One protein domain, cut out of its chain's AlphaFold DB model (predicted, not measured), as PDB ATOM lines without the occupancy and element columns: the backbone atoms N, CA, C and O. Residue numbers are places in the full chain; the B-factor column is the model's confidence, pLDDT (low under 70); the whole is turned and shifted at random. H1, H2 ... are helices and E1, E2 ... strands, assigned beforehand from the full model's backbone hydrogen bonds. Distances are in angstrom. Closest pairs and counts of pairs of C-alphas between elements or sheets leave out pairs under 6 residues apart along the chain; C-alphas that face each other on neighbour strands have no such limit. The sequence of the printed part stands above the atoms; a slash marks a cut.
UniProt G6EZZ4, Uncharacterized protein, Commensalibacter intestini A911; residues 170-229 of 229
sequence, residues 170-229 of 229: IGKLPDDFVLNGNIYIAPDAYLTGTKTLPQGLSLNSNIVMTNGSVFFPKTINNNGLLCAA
ATOM      1  N   ILE A 170     -37.774 -15.961   7.822       88.38
ATOM      2  CA  ILE A 170     -38.136 -16.271   9.205       88.38
ATOM      3  C   ILE A 170     -37.468 -15.243  10.117       88.38
ATOM      4  O   ILE A 170     -36.255 -15.043  10.065       88.38
ATOM      5  N   GLY A 171     -38.274 -14.575  10.935       89.06
ATOM      6  CA  GLY A 171     -37.831 -13.621  11.942       89.06
ATOM      7  C   GLY A 171     -37.884 -14.217  13.344       89.06
ATOM      8  O   GLY A 171     -38.623 -15.162  13.613       89.06
ATOM      9  N   LYS A 172     -37.121 -13.622  14.262       91.81
ATOM     10  CA  LYS A 172     -37.215 -13.896  15.700       91.81
ATOM     11  C   LYS A 172     -37.918 -12.722  16.381       91.81
ATOM     12  O   LYS A 172     -37.570 -11.569  16.117       91.81
ATOM     13  N   LEU A 173     -38.884 -13.009  17.255       93.31
ATOM     14  CA  LEU A 173     -39.453 -11.974  18.114       93.31
ATOM     15  C   LEU A 173     -38.441 -11.534  19.179       93.31
ATOM     16  O   LEU A 173     -37.704 -12.378  19.694       93.31
ATOM     17  N   PRO A 174     -38.388 -10.236  19.519       95.19
ATOM     18  CA  PRO A 174     -37.627  -9.771  20.666       95.19
ATOM     19  C   PRO A 174     -38.136 -10.408  21.960       95.19
ATOM     20  O   PRO A 174     -39.342 -10.482  22.192       95.19
ATOM     21  N   ASP A 175     -37.206 -10.848  22.807       95.31
ATOM     22  CA  ASP A 175     -37.525 -11.570  24.046       95.31
ATOM     23  C   ASP A 175     -38.190 -10.661  25.110       95.31
ATOM     24  O   ASP A 175     -38.702 -11.148  26.114       95.31
ATOM     25  N   ASP A 176     -38.180  -9.339  24.906       96.38
ATOM     26  CA  ASP A 176     -38.772  -8.327  25.790       96.38
ATOM     27  C   ASP A 176     -40.161  -7.843  25.345       96.38
ATOM     28  O   ASP A 176     -40.720  -6.928  25.957       96.38
ATOM     29  N   PHE A 177     -40.738  -8.443  24.301       96.06
ATOM     30  CA  PHE A 177     -42.154  -8.262  23.999       96.06
ATOM     31  C   PHE A 177     -43.009  -8.982  25.038       96.06
ATOM     32  O   PHE A 177     -42.711 -10.099  25.458       96.06
ATOM     33  N   VAL A 178     -44.107  -8.347  25.433       95.88
ATOM     34  CA  VAL A 178     -45.041  -8.894  26.422       95.88
ATOM     35  C   VAL A 178     -46.394  -9.157  25.783       95.88
ATOM     36  O   VAL A 178     -46.765  -8.516  24.804       95.88
ATOM     37  N   LEU A 179     -47.150 -10.097  26.338       95.88
ATOM     38  CA  LEU A 179     -48.508 -10.383  25.893       95.88
ATOM     39  C   LEU A 179     -49.519  -9.621  26.750       95.88
ATOM     40  O   LEU A 179     -49.490  -9.701  27.977       95.88
ATOM     41  N   ASN A 180     -50.441  -8.914  26.100       93.62
ATOM     42  CA  ASN A 180     -51.661  -8.413  26.724       93.62
ATOM     43  C   ASN A 180     -52.849  -9.191  26.148       93.62
ATOM     44  O   ASN A 180     -53.347  -8.888  25.060       93.62
ATOM     45  N   GLY A 181     -53.242 -10.264  26.837       92.56
ATOM     46  CA  GLY A 181     -54.071 -11.308  26.237       92.56
ATOM     47  C   GLY A 181     -53.287 -12.037  25.142       92.56
ATOM     48  O   GLY A 181     -52.187 -12.513  25.398       92.56
ATOM     49  N   ASN A 182     -53.822 -12.080  23.921       93.31
ATOM     50  CA  ASN A 182     -53.150 -12.714  22.778       93.31
ATOM     51  C   ASN A 182     -52.349 -11.727  21.919       93.31
ATOM     52  O   ASN A 182     -51.809 -12.138  20.901       93.31
ATOM     53  N   ILE A 183     -52.294 -10.441  22.273       94.44
ATOM     54  CA  ILE A 183     -51.660  -9.400  21.453       94.44
ATOM     55  C   ILE A 183     -50.260  -9.109  21.989       94.44
ATOM     56  O   ILE A 183     -50.094  -8.888  23.191       94.44
ATOM     57  N   TYR A 184     -49.266  -9.065  21.100       96.81
ATOM     58  CA  TYR A 184     -47.912  -8.655  21.464       96.81
ATOM     59  C   TYR A 184     -47.817  -7.138  21.649       96.81
ATOM     60  O   TYR A 184     -48.275  -6.352  20.816       96.81
ATOM     61  N   ILE A 185     -47.173  -6.736  22.739       97.12
ATOM     62  CA  ILE A 185     -46.918  -5.357  23.135       97.12
ATOM     63  C   ILE A 185     -45.407  -5.147  23.233       97.12
ATOM     64  O   ILE A 185     -44.703  -5.915  23.892       97.12
ATOM     65  N   ALA A 186     -44.913  -4.088  22.596       96.94
ATOM     66  CA  ALA A 186     -43.519  -3.680  22.683       96.94
ATOM     67  C   ALA A 186     -43.306  -2.682  23.837       96.94
ATOM     68  O   ALA A 186     -44.179  -1.849  24.097       96.94
ATOM     69  N   PRO A 187     -42.142  -2.711  24.508       96.75
ATOM     70  CA  PRO A 187     -41.794  -1.700  25.499       96.75
ATOM     71  C   PRO A 187     -41.511  -0.333  24.852       96.75
ATOM     72  O   PRO A 187     -41.135  -0.243  23.679       96.75
ATOM     73  N   ASP A 188     -41.585   0.735  25.654       95.88
ATOM     74  CA  ASP A 188     -41.373   2.130  25.221       95.88
ATOM     75  C   ASP A 188     -40.020   2.376  24.538       95.88
ATOM     76  O   ASP A 188     -39.860   3.328  23.770       95.88
ATOM     77  N   ALA A 189     -39.037   1.503  24.760       95.81
ATOM     78  CA  ALA A 189     -37.752   1.562  24.076       95.81
ATOM     79  C   ALA A 189     -37.889   1.502  22.538       95.81
ATOM     80  O   ALA A 189     -37.138   2.166  21.824       95.81
ATOM     81  N   TYR A 190     -38.878   0.767  22.016       95.88
ATOM     82  CA  TYR A 190     -39.155   0.702  20.576       95.88
ATOM     83  C   TYR A 190     -39.940   1.918  20.066       95.88
ATOM     84  O   TYR A 190     -39.769   2.319  18.919       95.88
ATOM     85  N   LEU A 191     -40.759   2.537  20.922       93.56
ATOM     86  CA  LEU A 191     -41.509   3.763  20.614       93.56
ATOM     87  C   LEU A 191     -40.602   4.996  20.572       93.56
ATOM     88  O   LEU A 191     -40.738   5.856  19.708       93.56
ATOM     89  N   THR A 192     -39.661   5.066  21.511       93.50
ATOM     90  CA  THR A 192     -38.670   6.147  21.628       93.50
ATOM     91  C   THR A 192     -37.501   5.996  20.651       93.50
ATOM     92  O   THR A 192     -36.669   6.895  20.556       93.50
ATOM     93  N   GLY A 193     -37.417   4.869  19.935       91.38
ATOM     94  CA  GLY A 193     -36.352   4.575  18.972       91.38
ATOM     95  C   GLY A 193     -35.008   4.192  19.600       91.38
ATOM     96  O   GLY A 193     -34.013   4.087  18.889       91.38
ATOM     97  N   THR A 194     -34.956   3.957  20.915       94.38
ATOM     98  CA  THR A 194     -33.751   3.439  21.590       94.38
ATOM     99  C   THR A 194     -33.507   1.957  21.288       94.38
ATOM    100  O   THR A 194     -32.376   1.483  21.405       94.38
ATOM    101  N   LYS A 195     -34.540   1.235  20.836       96.25
ATOM    102  CA  LYS A 195     -34.449  -0.079  20.189       96.25
ATOM    103  C   LYS A 195     -35.104  -0.057  18.811       96.25
ATOM    104  O   LYS A 195     -36.099   0.626  18.589       96.25
ATOM    105  N   THR A 196     -34.567  -0.856  17.895       95.12
ATOM    106  CA  THR A 196     -35.095  -1.015  16.534       95.12
ATOM    107  C   THR A 196     -35.961  -2.259  16.426       95.12
ATOM    108  O   THR A 196     -35.554  -3.340  16.855       95.12
ATOM    109  N   LEU A 197     -37.132  -2.123  15.804       95.06
ATOM    110  CA  LEU A 197     -37.991  -3.265  15.502       95.06
ATOM    111  C   LEU A 197     -37.340  -4.182  14.453       95.06
ATOM    112  O   LEU A 197     -36.692  -3.687  13.525       95.06
ATOM    113  N   PRO A 198     -37.544  -5.504  14.556       95.62
ATOM    114  CA  PRO A 198     -37.235  -6.432  13.477       95.62
ATOM    115  C   PRO A 198     -37.944  -6.064  12.168       95.62
ATOM    116  O   PRO A 198     -39.045  -5.508  12.163       95.62
ATOM    117  N   GLN A 199     -37.335  -6.439  11.043       94.81
ATOM    118  CA  GLN A 199     -37.949  -6.280   9.728       94.81
ATOM    119  C   GLN A 199     -39.318  -6.973   9.671       94.81
ATOM    120  O   GLN A 199     -39.479  -8.090  10.152       94.81
ATOM    121  N   GLY A 200     -40.294  -6.312   9.045       92.50
ATOM    122  CA  GLY A 200     -41.654  -6.832   8.893       92.50
ATOM    123  C   GLY A 200     -42.592  -6.497  10.053       92.50
ATOM    124  O   GLY A 200     -43.800  -6.684   9.909       92.50
ATOM    125  N   LEU A 201     -42.067  -5.946  11.154       96.19
ATOM    126  CA  LEU A 201     -42.860  -5.445  12.271       96.19
ATOM    127  C   LEU A 201     -42.988  -3.923  12.242       96.19
ATOM    128  O   LEU A 201     -42.089  -3.200  11.810       96.19
ATOM    129  N   SER A 202     -44.118  -3.442  12.738       96.06
ATOM    130  CA  SER A 202     -44.381  -2.028  12.984       96.06
ATOM    131  C   SER A 202     -45.163  -1.863  14.285       96.06
ATOM    132  O   SER A 202     -45.489  -2.843  14.956       96.06
ATOM    133  N   LEU A 203     -45.421  -0.618  14.676       96.31
ATOM    134  CA  LEU A 203     -46.119  -0.297  15.912       96.31
ATOM    135  C   LEU A 203     -47.329   0.593  15.647       96.31
ATOM    136  O   LEU A 203     -47.253   1.545  14.871       96.31
ATOM    137  N   ASN A 204     -48.425   0.297  16.342       95.00
ATOM    138  CA  ASN A 204     -49.544   1.211  16.528       95.00
ATOM    139  C   ASN A 204     -49.663   1.515  18.026       95.00
ATOM    140  O   ASN A 204     -50.194   0.713  18.793       95.00
ATOM    141  N   SER A 205     -49.103   2.650  18.457       93.81
ATOM    142  CA  SER A 205     -48.714   2.855  19.863       93.81
ATOM    143  C   SER A 205     -47.791   1.720  20.327       93.81
ATOM    144  O   SER A 205     -46.823   1.420  19.644       93.81
ATOM    145  N   ASN A 206     -48.055   1.059  21.449       95.56
ATOM    146  CA  ASN A 206     -47.248  -0.068  21.917       95.56
ATOM    147  C   ASN A 206     -47.666  -1.424  21.313       95.56
ATOM    148  O   ASN A 206     -47.035  -2.433  21.615       95.56
ATOM    149  N   ILE A 207     -48.708  -1.475  20.477       96.44
ATOM    150  CA  ILE A 207     -49.201  -2.722  19.879       96.44
ATOM    151  C   ILE A 207     -48.321  -3.114  18.696       96.44
ATOM    152  O   ILE A 207     -48.134  -2.323  17.768       96.44
ATOM    153  N   VAL A 208     -47.822  -4.352  18.718       97.31
ATOM    154  CA  VAL A 208     -47.001  -4.915  17.647       97.31
ATOM    155  C   VAL A 208     -47.880  -5.318  16.472       97.31
ATOM    156  O   VAL A 208     -48.799  -6.131  16.583       97.31
ATOM    157  N   MET A 209     -47.551  -4.749  15.323       96.06
ATOM    158  CA  MET A 209     -48.189  -5.008  14.045       96.06
ATOM    159  C   MET A 209     -47.221  -5.777  13.139       96.06
ATOM    160  O   MET A 209     -46.003  -5.669  13.284       96.06
ATOM    161  N   THR A 210     -47.751  -6.526  12.176       94.38
ATOM    162  CA  THR A 210     -46.965  -7.224  11.151       94.38
ATOM    163  C   THR A 210     -47.512  -6.940   9.761       94.38
ATOM    164  O   THR A 210     -48.722  -6.880   9.548       94.38
ATOM    165  N   ASN A 211     -46.616  -6.780   8.789       90.75
ATOM    166  CA  ASN A 211     -46.983  -6.654   7.378       90.75
ATOM    167  C   ASN A 211     -46.947  -7.997   6.624       90.75
ATOM    168  O   ASN A 211     -47.151  -8.016   5.414       90.75
ATOM    169  N   GLY A 212     -46.642  -9.104   7.314       87.75
ATOM    170  CA  GLY A 212     -46.575 -10.451   6.737       87.75
ATOM    171  C   GLY A 212     -45.347 -10.740   5.864       87.75
ATOM    172  O   GLY A 212     -45.188 -11.867   5.412       87.75
ATOM    173  N   SER A 213     -44.449  -9.773   5.642       89.56
ATOM    174  CA  SER A 213     -43.241  -9.980   4.817       89.56
ATOM    175  C   SER A 213     -42.175 -10.865   5.476       89.56
ATOM    176  O   SER A 213     -41.242 -11.310   4.808       89.56
ATOM    177  N   VAL A 214     -42.297 -11.091   6.785       90.00
ATOM    178  CA  VAL A 214     -41.446 -11.969   7.589       90.00
ATOM    179  C   VAL A 214     -42.358 -12.813   8.468       90.00
ATOM    180  O   VAL A 214     -43.234 -12.280   9.152       90.00
ATOM    181  N   PHE A 215     -42.150 -14.126   8.450       88.50
ATOM    182  CA  PHE A 215     -42.868 -15.044   9.321       88.50
ATOM    183  C   PHE A 215     -42.216 -15.076  10.702       88.50
ATOM    184  O   PHE A 215     -41.006 -15.277  10.818       88.50
ATOM    185  N   PHE A 216     -43.019 -14.917  11.751       89.25
ATOM    186  CA  PHE A 216     -42.578 -15.048  13.136       89.25
ATOM    187  C   PHE A 216     -43.203 -16.320  13.728       89.25
ATOM    188  O   PHE A 216     -44.431 -16.398  13.815       89.25
ATOM    189  N   PRO A 217     -42.409 -17.334  14.115       86.38
ATOM    190  CA  PRO A 217     -42.944 -18.577  14.668       86.38
ATOM    191  C   PRO A 217     -43.851 -18.346  15.884       86.38
ATOM    192  O   PRO A 217     -43.583 -17.463  16.695       86.38
ATOM    193  N   LYS A 218     -44.894 -19.179  16.031       85.50
ATOM    194  CA  LYS A 218     -45.890 -19.114  17.127       85.50
ATOM    195  C   LYS A 218     -46.700 -17.808  17.151       85.50
ATOM    196  O   LYS A 218     -47.104 -17.334  18.215       85.50
ATOM    197  N   THR A 219     -46.935 -17.221  15.978       88.50
ATOM    198  CA  THR A 219     -47.764 -16.021  15.825       88.50
ATOM    199  C   THR A 219     -48.826 -16.183  14.744       88.50
ATOM    200  O   THR A 219     -48.689 -17.020  13.851       88.50
ATOM    201  N   ILE A 220     -49.875 -15.365  14.820       87.12
ATOM    202  CA  ILE A 220     -50.924 -15.245  13.805       87.12
ATOM    203  C   ILE A 220     -51.017 -13.777  13.389       87.12
ATOM    204  O   ILE A 220     -51.092 -12.887  14.240       87.12
ATOM    205  N   ASN A 221     -51.046 -13.521  12.078       84.00
ATOM    206  CA  ASN A 221     -51.394 -12.211  11.536       84.00
ATOM    207  C   ASN A 221     -52.923 -12.080  11.476       84.00
ATOM    208  O   ASN A 221     -53.565 -12.674  10.612       84.00
ATOM    209  N   ASN A 222     -53.503 -11.304  12.391       76.94
ATOM    210  CA  ASN A 222     -54.937 -11.029  12.419       76.94
ATOM    211  C   ASN A 222     -55.199  -9.593  11.950       76.94
ATOM    212  O   ASN A 222     -55.311  -8.672  12.759       76.94
ATOM    213  N   ASN A 223     -55.272  -9.404  10.631       82.25
ATOM    214  CA  ASN A 223     -55.497  -8.098   9.996       82.25
ATOM    215  C   ASN A 223     -54.434  -7.047  10.361       82.25
ATOM    216  O   ASN A 223     -54.745  -5.901  10.684       82.25
ATOM    217  N   GLY A 224     -53.163  -7.439  10.323       87.06
ATOM    218  CA  GLY A 224     -52.027  -6.572  10.618       87.06
ATOM    219  C   GLY A 224     -51.651  -6.519  12.095       87.06
ATOM    220  O   GLY A 224     -50.561  -6.045  12.394       87.06
ATOM    221  N   LEU A 225     -52.481  -7.031  13.011       92.81
ATOM    222  CA  LEU A 225     -52.077  -7.251  14.400       92.81
ATOM    223  C   LEU A 225     -51.286  -8.551  14.517       92.81
ATOM    224  O   LEU A 225     -51.701  -9.585  13.987       92.81
ATOM    225  N   LEU A 226     -50.169  -8.504  15.243       93.88
ATOM    226  CA  LEU A 226     -49.421  -9.703  15.586       93.88
ATOM    227  C   LEU A 226     -49.967 -10.298  16.888       93.88
ATOM    228  O   LEU A 226     -49.839  -9.705  17.965       93.88
ATOM    229  N   CYS A 227     -50.543 -11.491  16.784       91.06
ATOM    230  CA  CYS A 227     -51.084 -12.231  17.917       91.06
ATOM    231  C   CYS A 227     -50.267 -13.495  18.204       91.06
ATOM    232  O   CYS A 227     -49.600 -14.013  17.311       91.06
ATOM    233  N   ALA A 228     -50.337 -14.020  19.424       91.00
ATOM    234  CA  ALA A 228     -49.872 -15.369  19.740       91.00
ATOM    235  C   ALA A 228     -50.762 -16.424  19.056       91.00
ATOM    236  O   ALA A 228     -51.978 -16.227  18.959       91.00
ATOM    237  N   ALA A 229     -50.132 -17.495  18.559       82.38
ATOM    238  CA  ALA A 229     -50.797 -18.662  17.971       82.38
ATOM    239  C   ALA A 229     -51.246 -19.677  19.027       82.38
ATOM    240  O   ALA A 229     -50.534 -19.808  20.049       82.38
TER     241      ALA A 229
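This is residues 170 to 229 of the 229 residues of an uncharacterized protein of Commensalibacter intestini A911 (UniProt G6EZZ4). Three short hairpins are packed round a common middle, where the second strand of each, E2, E4 and E6, makes one corner of a small triangle. Their first strands, E1, E3 and E5, stand round this triangle, and the single short helix H1 lies off to one side of it, followed by the unnamed stretch 192 to 200 that leads back to E3. The printed part has 60 residues, with one named helix and six named strands in the order E1, E2, H1, E3, E4, E5, E6; each hairpin is its own antiparallel sheet of two strands. The class is mostly strand, though under half of the residues are in named elements. The whole is compact, with a radius of gyration of the C-alphas of 10.3 A and spans of 26 by 23 by 20 A.

The first element, E1, is residues 178 to 180, 6.6 A long, and begins at C-alpha 178 at (-45.041, -8.894, 26.422). E2 is residues 183 to 185, 6.5 A. H1 is residues 188 to 191, 4.9 A. E3 is residues 201 to 204, 10.3 A, and E4 is residues 207 to 210, 10.1 A. E5 is residues 219 to 222, 9.4 A. E6 is residues 225 to 228, 10.0 A, and ends at C-alpha 228 at (-49.872, -15.369, 19.740).

E1 and E2 form a hairpin, antiparallel at 132 degrees, with N 185 and O 178 within hydrogen-bond range at 2.8 A. The closest C-alphas of E2 and E4 are those of Ile 185 and Ile 207, 4.8 A apart. The closest of E2 and E6 are those of Ile 183 and Cys 227, 4.6 A apart. The closest of E4 and E6 are those of Met 209 and Leu 225, 4.5 A apart. E3 and E4 form a hairpin, antiparallel at 141 degrees, with N 209 and O 202 at 2.8 A. E5 and E6 form the third, antiparallel at 144 degrees, with N 220 and O 227 at 2.8 A. E3 and E6 are near each other, with 7 pairs of C-alphas within 10 A. E1 is apart from E3 and E5, and E3 is apart from E5. H1 is apart from E4 and E6; it is too short for any O i to N i+4 pair, and its one O i to N i+3 pair is within range.

The two C-alphas farthest apart, those of Thr 194 and Ala 229, are 28.1 A apart. The printed part has no cut and no long link; the links H1 to E3, with 9 residues, and E4 to E5, with 8, are short. Mean pLDDT of the printed part is 92.5, and no printed residue is under 70.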